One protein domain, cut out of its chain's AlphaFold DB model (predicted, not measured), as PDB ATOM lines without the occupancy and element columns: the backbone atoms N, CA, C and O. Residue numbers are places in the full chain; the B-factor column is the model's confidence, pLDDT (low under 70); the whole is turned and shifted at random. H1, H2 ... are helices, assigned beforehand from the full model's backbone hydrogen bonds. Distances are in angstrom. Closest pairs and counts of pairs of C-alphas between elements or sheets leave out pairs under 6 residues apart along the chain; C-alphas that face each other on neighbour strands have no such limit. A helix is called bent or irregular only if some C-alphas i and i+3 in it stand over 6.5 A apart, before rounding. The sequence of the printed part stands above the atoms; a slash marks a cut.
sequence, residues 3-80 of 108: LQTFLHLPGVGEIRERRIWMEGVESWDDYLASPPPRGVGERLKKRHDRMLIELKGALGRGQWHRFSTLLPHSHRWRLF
ATOM      1  N   LEU A   3      34.485  23.870 -46.686       67.00
ATOM      2  CA  LEU A   3      35.120  25.089 -46.157       67.00
ATOM      3  C   LEU A   3      34.377  25.735 -44.975       67.00
ATOM      4  O   LEU A   3      34.856  26.721 -44.424       67.00
ATOM      5  N   GLN A   4      33.206  25.212 -44.612       71.75
ATOM      6  CA  GLN A   4      32.336  25.774 -43.575       71.75
ATOM      7  C   GLN A   4      32.064  24.798 -42.426       71.75
ATOM      8  O   GLN A   4      31.376  25.135 -41.465       71.75
ATOM      9  N   THR A   5      32.608  23.579 -42.502       81.69
ATOM     10  CA  THR A   5      32.545  22.621 -41.397       81.69
ATOM     11  C   THR A   5      33.854  22.601 -40.625       81.69
ATOM     12  O   THR A   5      34.947  22.660 -41.195       81.69
ATOM     13  N   PHE A   6      33.729  22.457 -39.312       85.75
ATOM     14  CA  PHE A   6      34.839  22.392 -38.369       85.75
ATOM     15  C   PHE A   6      34.945  21.019 -37.694       85.75
ATOM     16  O   PHE A   6      35.836  20.819 -36.879       85.75
ATOM     17  N   LEU A   7      34.088  20.049 -38.046       84.62
ATOM     18  CA  LEU A   7      34.071  18.707 -37.436       84.62
ATOM     19  C   LEU A   7      35.371  17.909 -37.604       84.62
ATOM     20  O   LEU A   7      35.638  16.990 -36.838       84.62
ATOM     21  N   HIS A   8      36.182  18.246 -38.607       83.50
ATOM     22  CA  HIS A   8      37.493  17.631 -38.811       83.50
ATOM     23  C   HIS A   8      38.546  18.145 -37.809       83.50
ATOM     24  O   HIS A   8      39.631  17.572 -37.698       83.50
ATOM     25  N   LEU A   9      38.251  19.226 -37.077       87.31
ATOM     26  CA  LEU A   9      39.152  19.798 -36.090       87.31
ATOM     27  C   LEU A   9      39.088  19.013 -34.766       87.31
ATOM     28  O   LEU A   9      38.008  18.721 -34.247       87.31
ATOM     29  N   PRO A  10      40.242  18.703 -34.147       84.38
ATOM     30  CA  PRO A  10      40.280  17.897 -32.933       84.38
ATOM     31  C   PRO A  10      39.571  18.587 -31.761       84.38
ATOM     32  O   PRO A  10      39.932  19.692 -31.363       84.38
ATOM     33  N   GLY A  11      38.593  17.912 -31.158       84.81
ATOM     34  CA  GLY A  11      37.813  18.476 -30.052       84.81
ATOM     35  C   GLY A  11      36.703  19.434 -30.494       84.81
ATOM     36  O   GLY A  11      36.134  20.123 -29.644       84.81
ATOM     37  N   VAL A  12      36.379  19.478 -31.790       85.94
ATOM     38  CA  VAL A  12      35.193  20.154 -32.323       85.94
ATOM     39  C   VAL A  12      34.161  19.104 -32.732       85.94
ATOM     40  O   VAL A  12      34.285  18.454 -33.760       85.94
ATOM     41  N   GLY A  13      33.136  18.930 -31.897       83.81
ATOM     42  CA  GLY A  13      31.909  18.215 -32.266       83.81
ATOM     43  C   GLY A  13      30.813  19.183 -32.718       83.81
ATOM     44  O   GLY A  13      30.988  20.398 -32.624       83.81
ATOM     45  N   GLU A  14      29.655  18.660 -33.123       83.38
ATOM     46  CA  GLU A  14      28.539  19.452 -33.675       83.38
ATOM     47  C   GLU A  14      28.088  20.609 -32.774       83.38
ATOM     48  O   GLU A  14      27.813  21.708 -33.247       83.38
ATOM     49  N   ILE A  15      28.060  20.395 -31.455       85.69
ATOM     50  CA  ILE A  15      27.685  21.435 -30.485       85.69
ATOM     51  C   ILE A  15      28.681  22.601 -30.528       85.69
ATOM     52  O   ILE A  15      28.293  23.770 -30.482       85.69
ATOM     53  N   ARG A  16      29.980  22.289 -30.606       85.31
ATOM     54  CA  ARG A  16      31.037  23.303 -30.637       85.31
ATOM     55  C   ARG A  16      31.092  23.988 -31.997       85.31
ATOM     56  O   ARG A  16      31.254  25.198 -32.036       85.31
ATOM     57  N   GLU A  17      30.896  23.239 -33.075       88.12
ATOM     58  CA  GLU A  17      30.748  23.779 -34.426       88.12
ATOM     59  C   GLU A  17      29.595  24.787 -34.503       88.12
ATOM     60  O   GLU A  17      29.804  25.920 -34.921       88.12
ATOM     61  N   ARG A  18      28.414  24.439 -33.980       85.62
ATOM     62  CA  ARG A  18      27.277  25.367 -33.925       85.62
ATOM     63  C   ARG A  18      27.601  26.635 -33.139       85.62
ATOM     64  O   ARG A  18      27.155  27.714 -33.511       85.62
ATOM     65  N   ARG A  19      28.374  26.529 -32.055       86.00
ATOM     66  CA  ARG A  19      28.823  27.707 -31.299       86.00
ATOM     67  C   ARG A  19      29.774  28.584 -32.115       86.00
ATOM     68  O   ARG A  19      29.616  29.793 -32.068       86.00
ATOM     69  N   ILE A  20      30.702  27.985 -32.860       86.19
ATOM     70  CA  ILE A  20      31.600  28.713 -33.768       86.19
ATOM     71  C   ILE A  20      30.771  29.495 -34.802       86.19
ATOM     72  O   ILE A  20      30.977  30.695 -34.954       86.19
ATOM     73  N   TRP A  21      29.754  28.872 -35.407       86.06
ATOM     74  CA  TRP A  21      28.842  29.566 -36.327       86.06
ATOM     75  C   TRP A  21      28.065  30.708 -35.659       86.06
ATOM     76  O   TRP A  21      27.987  31.799 -36.208       86.06
ATOM     77  N   MET A  22      27.545  30.507 -34.442       85.75
ATOM     78  CA  MET A  22      26.855  31.571 -33.689       85.75
ATOM     79  C   MET A  22      27.769  32.747 -33.309       85.75
ATOM     80  O   MET A  22      27.272  33.829 -33.008       85.75
ATOM     81  N   GLU A  23      29.088  32.547 -33.303       86.25
ATOM     82  CA  GLU A  23      30.085  33.606 -33.107       86.25
ATOM     83  C   GLU A  23      30.409  34.357 -34.418       86.25
ATOM     84  O   GLU A  23      31.279  35.224 -34.422       86.25
ATOM     85  N   GLY A  24      29.695  34.065 -35.516       84.56
ATOM     86  CA  GLY A  24      29.876  34.690 -36.832       84.56
ATOM     87  C   GLY A  24      31.010  34.076 -37.654       84.56
ATOM     88  O   GLY A  24      31.421  34.641 -38.662       84.56
ATOM     89  N   VAL A  25      31.542  32.934 -37.218       86.75
ATOM     90  CA  VAL A  25      32.644  32.243 -37.885       86.75
ATOM     91  C   VAL A  25      32.070  31.136 -38.760       86.75
ATOM     92  O   VAL A  25      31.910  29.999 -38.320       86.75
ATOM     93  N   GLU A  26      31.723  31.473 -39.999       83.06
ATOM     94  CA  GLU A  26      31.014  30.569 -40.916       83.06
ATOM     95  C   GLU A  26      31.949  29.834 -41.876       83.06
ATOM     96  O   GLU A  26      31.612  28.756 -42.366       83.06
ATOM     97  N   SER A  27      33.144  30.373 -42.118       84.88
ATOM     98  CA  SER A  27      34.150  29.771 -42.991       84.88
ATOM     99  C   SER A  27      35.493  29.558 -42.293       84.88
ATOM    100  O   SER A  27      35.799  30.132 -41.246       84.88
ATOM    101  N   TRP A  28      36.345  28.729 -42.900       87.94
ATOM    102  CA  TRP A  28      37.734  28.583 -42.466       87.94
ATOM    103  C   TRP A  28      38.498  29.909 -42.503       87.94
ATOM    104  O   TRP A  28      39.377  30.114 -41.674       87.94
ATOM    105  N   ASP A  29      38.167  30.807 -43.433       87.31
ATOM    106  CA  ASP A  29      38.779  32.134 -43.513       87.31
ATOM    107  C   ASP A  29      38.366  33.024 -42.346       87.31
ATOM    108  O   ASP A  29      39.232  33.609 -41.694       87.31
ATOM    109  N   ASP A  30      37.078  33.028 -42.001       88.25
ATOM    110  CA  ASP A  30      36.586  33.741 -40.819       88.25
ATOM    111  C   ASP A  30      37.246  33.194 -39.554       88.25
ATOM    112  O   ASP A  30      37.642  33.951 -38.669       88.25
ATOM    113  N   TYR A  31      37.438  31.873 -39.485       89.88
ATOM    114  CA  TYR A  31      38.076  31.218 -38.347       89.88
ATOM    115  C   TYR A  31      39.547  31.616 -38.204       89.88
ATOM    116  O   TYR A  31      40.032  31.848 -37.094       89.88
ATOM    117  N   LEU A  32      40.269  31.697 -39.323       90.00
ATOM    118  CA  LEU A  32      41.668  32.121 -39.360       90.00
ATOM    119  C   LEU A  32      41.822  33.612 -39.025       90.00
ATOM    120  O   LEU A  32      42.799  33.976 -38.371       90.00
ATOM    121  N   ALA A  33      40.867  34.449 -39.435       90.81
ATOM    122  CA  ALA A  33      40.858  35.886 -39.163       90.81
ATOM    123  C   ALA A  33      40.369  36.243 -37.745       90.81
ATOM    124  O   ALA A  33      40.670  37.327 -37.244       90.81
ATOM    125  N   SER A  34      39.633  35.341 -37.093       88.06
ATOM    126  CA  SER A  34      39.027  35.576 -35.781       88.06
ATOM    127  C   SER A  34      39.926  35.157 -34.610       88.06
ATOM    128  O   SER A  34      40.735  34.224 -34.727       88.06
ATOM    129  N   PRO A  35      39.762  35.794 -33.433       89.75
ATOM    130  CA  PRO A  35      40.349  35.300 -32.189       89.75
ATOM    131  C   PRO A  35      39.837  33.885 -31.843       89.75
ATOM    132  O   PRO A  35      38.866  33.408 -32.434       89.75
ATOM    133  N   PRO A  36      40.478  33.180 -30.888       88.56
ATOM    134  CA  PRO A  36      40.029  31.859 -30.463       88.56
ATOM    135  C   PRO A  36      38.540  31.854 -30.059       88.56
ATOM    136  O   PRO A  36      38.157  32.634 -29.181       88.56
ATOM    137  N   PRO A  37      37.712  30.960 -30.633       86.88
ATOM    138  CA  PRO A  37      36.312  30.829 -30.237       86.88
ATOM    139  C   PRO A  37      36.162  30.431 -28.770       86.88
ATOM    140  O   PRO A  37      37.052  29.800 -28.181       86.88
ATOM    141  N   ARG A  38      35.005  30.712 -28.161       83.50
ATOM    142  CA  ARG A  38      34.802  30.383 -26.738       83.50
ATOM    143  C   ARG A  38      34.946  28.882 -26.473       83.50
ATOM    144  O   ARG A  38      34.222  28.044 -27.013       83.50
ATOM    145  N   GLY A  39      35.843  28.535 -25.547       82.75
ATOM    146  CA  GLY A  39      36.155  27.143 -25.198       82.75
ATOM    147  C   GLY A  39      37.251  26.506 -26.063       82.75
ATOM    148  O   GLY A  39      37.565  25.329 -25.874       82.75
ATOM    149  N   VAL A  40      37.859  27.278 -26.969       86.44
ATOM    150  CA  VAL A  40      39.089  26.932 -27.684       86.44
ATOM    151  C   VAL A  40      40.223  27.779 -27.108       86.44
ATOM    152  O   VAL A  40      40.254  28.992 -27.265       86.44
ATOM    153  N   GLY A  41      41.166  27.147 -26.410       89.06
ATOM    154  CA  GLY A  41      42.349  27.850 -25.907       89.06
ATOM    155  C   GLY A  41      43.343  28.189 -27.023       89.06
ATOM    156  O   GLY A  41      43.388  27.511 -28.047       89.06
ATOM    157  N   GLU A  42      44.218  29.165 -26.783       90.81
ATOM    158  CA  GLU A  42      45.208  29.677 -27.749       90.81
ATOM    159  C   GLU A  42      46.064  28.578 -28.413       90.81
ATOM    160  O   GLU A  42      46.299  28.571 -29.619       90.81
ATOM    161  N   ARG A  43      46.505  27.584 -27.631       91.69
ATOM    162  CA  ARG A  43      47.284  26.447 -28.155       91.69
ATOM    163  C   ARG A  43      46.474  25.590 -29.129       91.69
ATOM    164  O   ARG A  43      47.015  25.115 -30.125       91.69
ATOM    165  N   LEU A  44      45.194  25.381 -28.825       91.00
ATOM    166  CA  LEU A  44      44.290  24.597 -29.656       91.00
ATOM    167  C   LEU A  44      43.904  25.384 -30.917       91.00
ATOM    168  O   LEU A  44      43.945  24.811 -32.002       91.00
ATOM    169  N   LYS A  45      43.677  26.700 -30.799       93.12
ATOM    170  CA  LYS A  45      43.477  27.617 -31.934       93.12
ATOM    171  C   LYS A  45      44.640  27.549 -32.923       93.12
ATOM    172  O   LYS A  45      44.423  27.234 -34.083       93.12
ATOM    173  N   LYS A  46      45.887  27.678 -32.458       93.50
ATOM    174  CA  LYS A  46      47.077  27.549 -33.327       93.50
ATOM    175  C   LYS A  46      47.169  26.198 -34.037       93.50
ATOM    176  O   LYS A  46      47.648  26.122 -35.167       93.50
ATOM    177  N   ARG A  47      46.742  25.113 -33.379       93.56
ATOM    178  CA  ARG A  47      46.683  23.783 -34.004       93.56
ATOM    179  C   ARG A  47      45.603  23.727 -35.083       93.56
ATOM    180  O   ARG A  47      45.859  23.160 -36.141       93.56
ATOM    181  N   HIS A  48      44.435  24.304 -34.817       93.12
ATOM    182  CA  HIS A  48      43.357  24.424 -35.793       93.12
ATOM    183  C   HIS A  48      43.795  25.240 -37.005       93.12
ATOM    184  O   HIS A  48      43.692  24.743 -38.119       93.12
ATOM    185  N   ASP A  49      44.407  26.402 -36.794       93.69
ATOM    186  CA  ASP A  49      44.843  27.290 -37.874       93.69
ATOM    187  C   ASP A  49      45.826  26.602 -38.823       93.69
ATOM    188  O   ASP A  49      45.661  26.650 -40.039       93.69
ATOM    189  N   ARG A  50      46.813  25.877 -38.278       93.06
ATOM    190  CA  ARG A  50      47.756  25.089 -39.091       93.06
ATOM    191  C   ARG A  50      47.047  24.047 -39.952       93.06
ATOM    192  O   ARG A  50      47.374  23.913 -41.126       93.06
ATOM    193  N   MET A  51      46.085  23.331 -39.370       89.94
ATOM    194  CA  MET A  51      45.313  22.313 -40.081       89.94
ATOM    195  C   MET A  51      44.473  22.943 -41.193       89.94
ATOM    196  O   MET A  51      44.533  22.484 -42.328       89.94
ATOM    197  N   LEU A  52      43.762  24.035 -40.903       89.38
ATOM    198  CA  LEU A  52      42.962  24.755 -41.894       89.38
ATOM    199  C   LEU A  52      43.826  25.285 -43.047       89.38
ATOM    200  O   LEU A  52      43.454  25.120 -44.206       89.38
ATOM    201  N   ILE A  53      45.005  25.849 -42.763       90.56
ATOM    202  CA  ILE A  53      45.941  26.333 -43.792       90.56
ATOM    203  C   ILE A  53      46.441  25.185 -44.680       90.56
ATOM    204  O   ILE A  53      46.443  25.311 -45.909       90.56
ATOM    205  N   GLU A  54      46.844  24.057 -44.089       88.19
ATOM    206  CA  GLU A  54      47.304  22.880 -44.840       88.19
ATOM    207  C   GLU A  54      46.205  22.348 -45.766       88.19
ATOM    208  O   GLU A  54      46.438  22.102 -46.957       88.19
ATOM    209  N   LEU A  55      44.993  22.233 -45.227       83.06
ATOM    210  CA  LEU A  55      43.810  21.787 -45.946       83.06
ATOM    211  C   LEU A  55      43.439  22.753 -47.079       83.06
ATOM    212  O   LEU A  55      43.272  22.316 -48.218       83.06
ATOM    213  N   LYS A  56      43.421  24.068 -46.840       83.31
ATOM    214  CA  LYS A  56      43.224  25.061 -47.913       83.31
ATOM    215  C   LYS A  56      44.253  24.907 -49.031       83.31
ATOM    216  O   LYS A  56      43.889  24.902 -50.207       83.31
ATOM    217  N   GLY A  57      45.525  24.726 -48.678       83.50
ATOM    218  CA  GLY A  57      46.588  24.495 -49.655       83.50
ATOM    219  C   GLY A  57      46.378  23.216 -50.471       83.50
ATOM    220  O   GLY A  57      46.627  23.202 -51.675       83.50
ATOM    221  N   ALA A  58      45.903  22.138 -49.844       80.62
ATOM    222  CA  ALA A  58      45.598  20.884 -50.532       80.62
ATOM    223  C   ALA A  58      44.406  21.018 -51.500       80.62
ATOM    224  O   ALA A  58      44.473  20.476 -52.606       80.62
ATOM    225  N   LEU A  59      43.367  21.781 -51.134       77.75
ATOM    226  CA  LEU A  59      42.230  22.083 -52.018       77.75
ATOM    227  C   LEU A  59      42.650  22.898 -53.236       77.75
ATOM    228  O   LEU A  59      42.298  22.533 -54.354       77.75
ATOM    229  N   GLY A  60      43.467  23.939 -53.040       77.06
ATOM    230  CA  GLY A  60      44.001  24.742 -54.145       77.06
ATOM    231  C   GLY A  60      44.840  23.930 -55.142       77.06
ATOM    232  O   GLY A  60      44.974  24.319 -56.295       77.06
ATOM    233  N   ARG A  61      45.365  22.771 -54.717       82.25
ATOM    234  CA  ARG A  61      46.101  21.814 -55.560       82.25
ATOM    235  C   ARG A  61      45.239  20.660 -56.094       82.25
ATOM    236  O   ARG A  61      45.791  19.701 -56.625       82.25
ATOM    237  N   GLY A  62      43.918  20.697 -55.910       74.50
ATOM    238  CA  GLY A  62      42.996  19.661 -56.391       74.50
ATOM    239  C   GLY A  62      43.060  18.327 -55.634       74.50
ATOM    240  O   GLY A  62      42.577  17.311 -56.131       74.50
ATOM    241  N   GLN A  63      43.632  18.284 -54.426       78.06
ATOM    242  CA  GLN A  63      43.797  17.045 -53.647       78.06
ATOM    243  C   GLN A  63      42.540  16.690 -52.826       78.06
ATOM    244  O   GLN A  63      42.616  16.433 -51.625       78.06
ATOM    245  N   TRP A  64      41.374  16.653 -53.480       66.69
ATOM    246  CA  TRP A  64      40.054  16.418 -52.866       66.69
ATOM    247  C   TRP A  64      39.940  15.081 -52.114       66.69
ATOM    248  O   TRP A  64      39.235  14.975 -51.113       66.69
ATOM    249  N   HIS A  65      40.694  14.064 -52.535       69.00
ATOM    250  CA  HIS A  65      40.719  12.743 -51.898       69.00
ATOM    251  C   HIS A  65      41.222  12.771 -50.445       69.00
ATOM    252  O   HIS A  65      40.883  11.885 -49.668       69.00
ATOM    253  N   ARG A  66      42.000  13.786 -50.044       67.00
ATOM    254  CA  ARG A  66      42.491  13.913 -48.660       67.00
ATOM    255  C   ARG A  66      41.386  14.295 -47.678       67.00
ATOM    256  O   ARG A  66      41.587  14.179 -46.478       67.00
ATOM    257  N   PHE A  67      40.232  14.732 -48.182       68.19
ATOM    258  CA  PHE A  67      39.113  15.223 -47.381       68.19
ATOM    259  C   PHE A  67      38.057  14.162 -47.094       68.19
ATOM    260  O   PHE A  67      37.370  14.243 -46.077       68.19
ATOM    261  N   SER A  68      37.953  13.135 -47.942       65.31
ATOM    262  CA  SER A  68      36.977  12.049 -47.779       65.31
ATOM    263  C   SER A  68      37.212  11.210 -46.516       65.31
ATOM    264  O   SER A  68      36.290  10.560 -46.013       65.31
ATOM    265  N   THR A  69      38.429  11.254 -45.973       68.38
ATOM    266  CA  THR A  69      38.838  10.552 -44.752       68.38
ATOM    267  C   THR A  69      38.748  11.410 -43.489       68.38
ATOM    268  O   THR A  69      38.829  10.859 -42.394       68.38
ATOM    269  N   LEU A  70      38.564  12.730 -43.613       71.12
ATOM    270  CA  LEU A  70      38.568  13.661 -42.475       71.12
ATOM    271  C   LEU A  70      37.229  13.733 -41.744       71.12
ATOM    272  O   LEU A  70      37.188  14.100 -40.572       71.12
ATOM    273  N   LEU A  71      36.137  13.400 -42.431       68.12
ATOM    274  CA  LEU A  71      34.813  13.354 -41.833       68.12
ATOM    275  C   LEU A  71      34.428  11.905 -41.513       68.12
ATOM    276  O   LEU A  71      34.626  11.017 -42.354       68.12
ATOM    277  N   PRO A  72      33.831  11.654 -40.331       67.56
ATOM    278  CA  PRO A  72      33.195  10.377 -40.044       67.56
ATOM    279  C   PRO A  72      32.184  10.027 -41.138       67.56
ATOM    280  O   PRO A  72      31.597  10.916 -41.756       67.56
ATOM    281  N   HIS A  73      31.960   8.731 -41.367       65.44
ATOM    282  CA  HIS A  73      31.094   8.238 -42.444       65.44
ATOM    283  C   HIS A  73      29.716   8.931 -42.472       65.44
ATOM    284  O   HIS A  73      29.240   9.315 -43.537       65.44
ATOM    285  N   SER A  74      29.131   9.181 -41.296       64.75
ATOM    286  CA  SER A  74      27.848   9.871 -41.096       64.75
ATOM    287  C   SER A  74      27.826  11.346 -41.512       64.75
ATOM    288  O   SER A  74      26.748  11.901 -41.695       64.75
ATOM    289  N   HIS A  75      28.983  11.991 -41.677       65.69
ATOM    290  CA  HIS A  75      29.101  13.410 -42.038       65.69
ATOM    291  C   HIS A  75      29.690  13.628 -43.434       65.69
ATOM    292  O   HIS A  75      29.838  14.770 -43.858       65.69
ATOM    293  N   ARG A  76      29.997  12.557 -44.180       68.44
ATOM    294  CA  ARG A  76      30.559  12.656 -45.539       68.44
ATOM    295  C   ARG A  76      29.628  13.345 -46.535       68.44
ATOM    296  O   ARG A  76      30.129  13.963 -47.466       68.44
ATOM    297  N   TRP A  77      28.312  13.317 -46.322       64.94
ATOM    298  CA  TRP A  77      27.350  14.076 -47.135       64.94
ATOM    299  C   TRP A  77      27.657  15.583 -47.150       64.94
ATOM    300  O   TRP A  77      27.442  16.244 -48.161       64.94
ATOM    301  N   ARG A  78      28.291  16.121 -46.094       67.19
ATOM    302  CA  ARG A  78      28.722  17.528 -46.033       67.19
ATOM    303  C   ARG A  78      29.825  17.875 -47.040       67.19
ATOM    304  O   ARG A  78      30.072  19.059 -47.276       67.19
ATOM    305  N   LEU A  79      30.489  16.878 -47.633       63.34
ATOM    306  CA  LEU A  79      31.428  17.062 -48.746       63.34
ATOM    307  C   LEU A  79      30.705  17.354 -50.062       63.34
ATOM    308  O   LEU A  79      31.258  18.056 -50.902       63.34
ATOM    309  N   PHE A  80      29.492  16.826 -50.215       55.81
ATOM    310  CA  PHE A  80      28.701  16.884 -51.443       55.81
ATOM    311  C   PHE A  80      27.633  17.971 -51.420       55.81
ATOM    312  O   PHE A  80      27.060  18.257 -52.458       55.81
TER     313      PHE A  80
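AT A GLANCE: This is residues 3 to 80 of the 108 residues of an uncharacterized protein of Thermoplasmatales archaeon ex4484_36 (UniProt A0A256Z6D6). One long helix, H3, runs along one side of the domain, near its longest axis, and the short helix H2 packs on residues 49 to 52 of it. Across from H3, on the far side, lie two more short helices, H1 and H4, apart from each other, with residues 7 to 10 in the space between them. The printed part has 78 residues with four named helices, in the order H1, H2, H3, H4, and no named strand; the class is all helix. It is compact, with a radius of gyration of the C-alphas of 12.1 A, and rounded, spanning 31 by 25 by 19 A.

HOW THE PARTS SIT: H3, residues 42 to 60, is the longest helix. With residues 49 to 52 alone it touches H2, residues 28 to 33; the closest C-alphas are those of Leu 32 and Asp 49, 6.0 A apart. Their lines stand at a steep tilt of 50 degrees, opposite ways. H1, residues 14 to 22, touches no helix; it is only just apart from H2, the closest C-alphas being 8.3 A apart. H4, residues 73 to 79, is apart from H1, H2 and H3. In H1, H2 and H3 every O i to N i+4 pair is within hydrogen-bond range; in H4 it is 0 of 3, beside 3 of 4 O i to N i+3 pairs.

IN THESE COORDINATES: H3 measures 26.9 A from C-alpha 42 at (45.208, 29.677, -27.749) to C-alpha 60 at (44.001, 24.742, -54.145). H2 measures 8.6 A. H1 measures 12.2 A and begins at C-alpha 14, at (28.539, 19.452, -33.675). H4 measures 10.8 A and is irregular, with C-alphas 74 and 77 7.4 A apart.

THE WHOLE: The two C-alphas farthest apart, those of Gly 39 and Gly 62, are 32.8 A apart. The printed part has no cut. The link from H3 to H4, residues 61 to 72, is long. Mean pLDDT of the printed part is 81.6; it is under 70 at residue 3, residues 64 to 69 and residues 71 to 80.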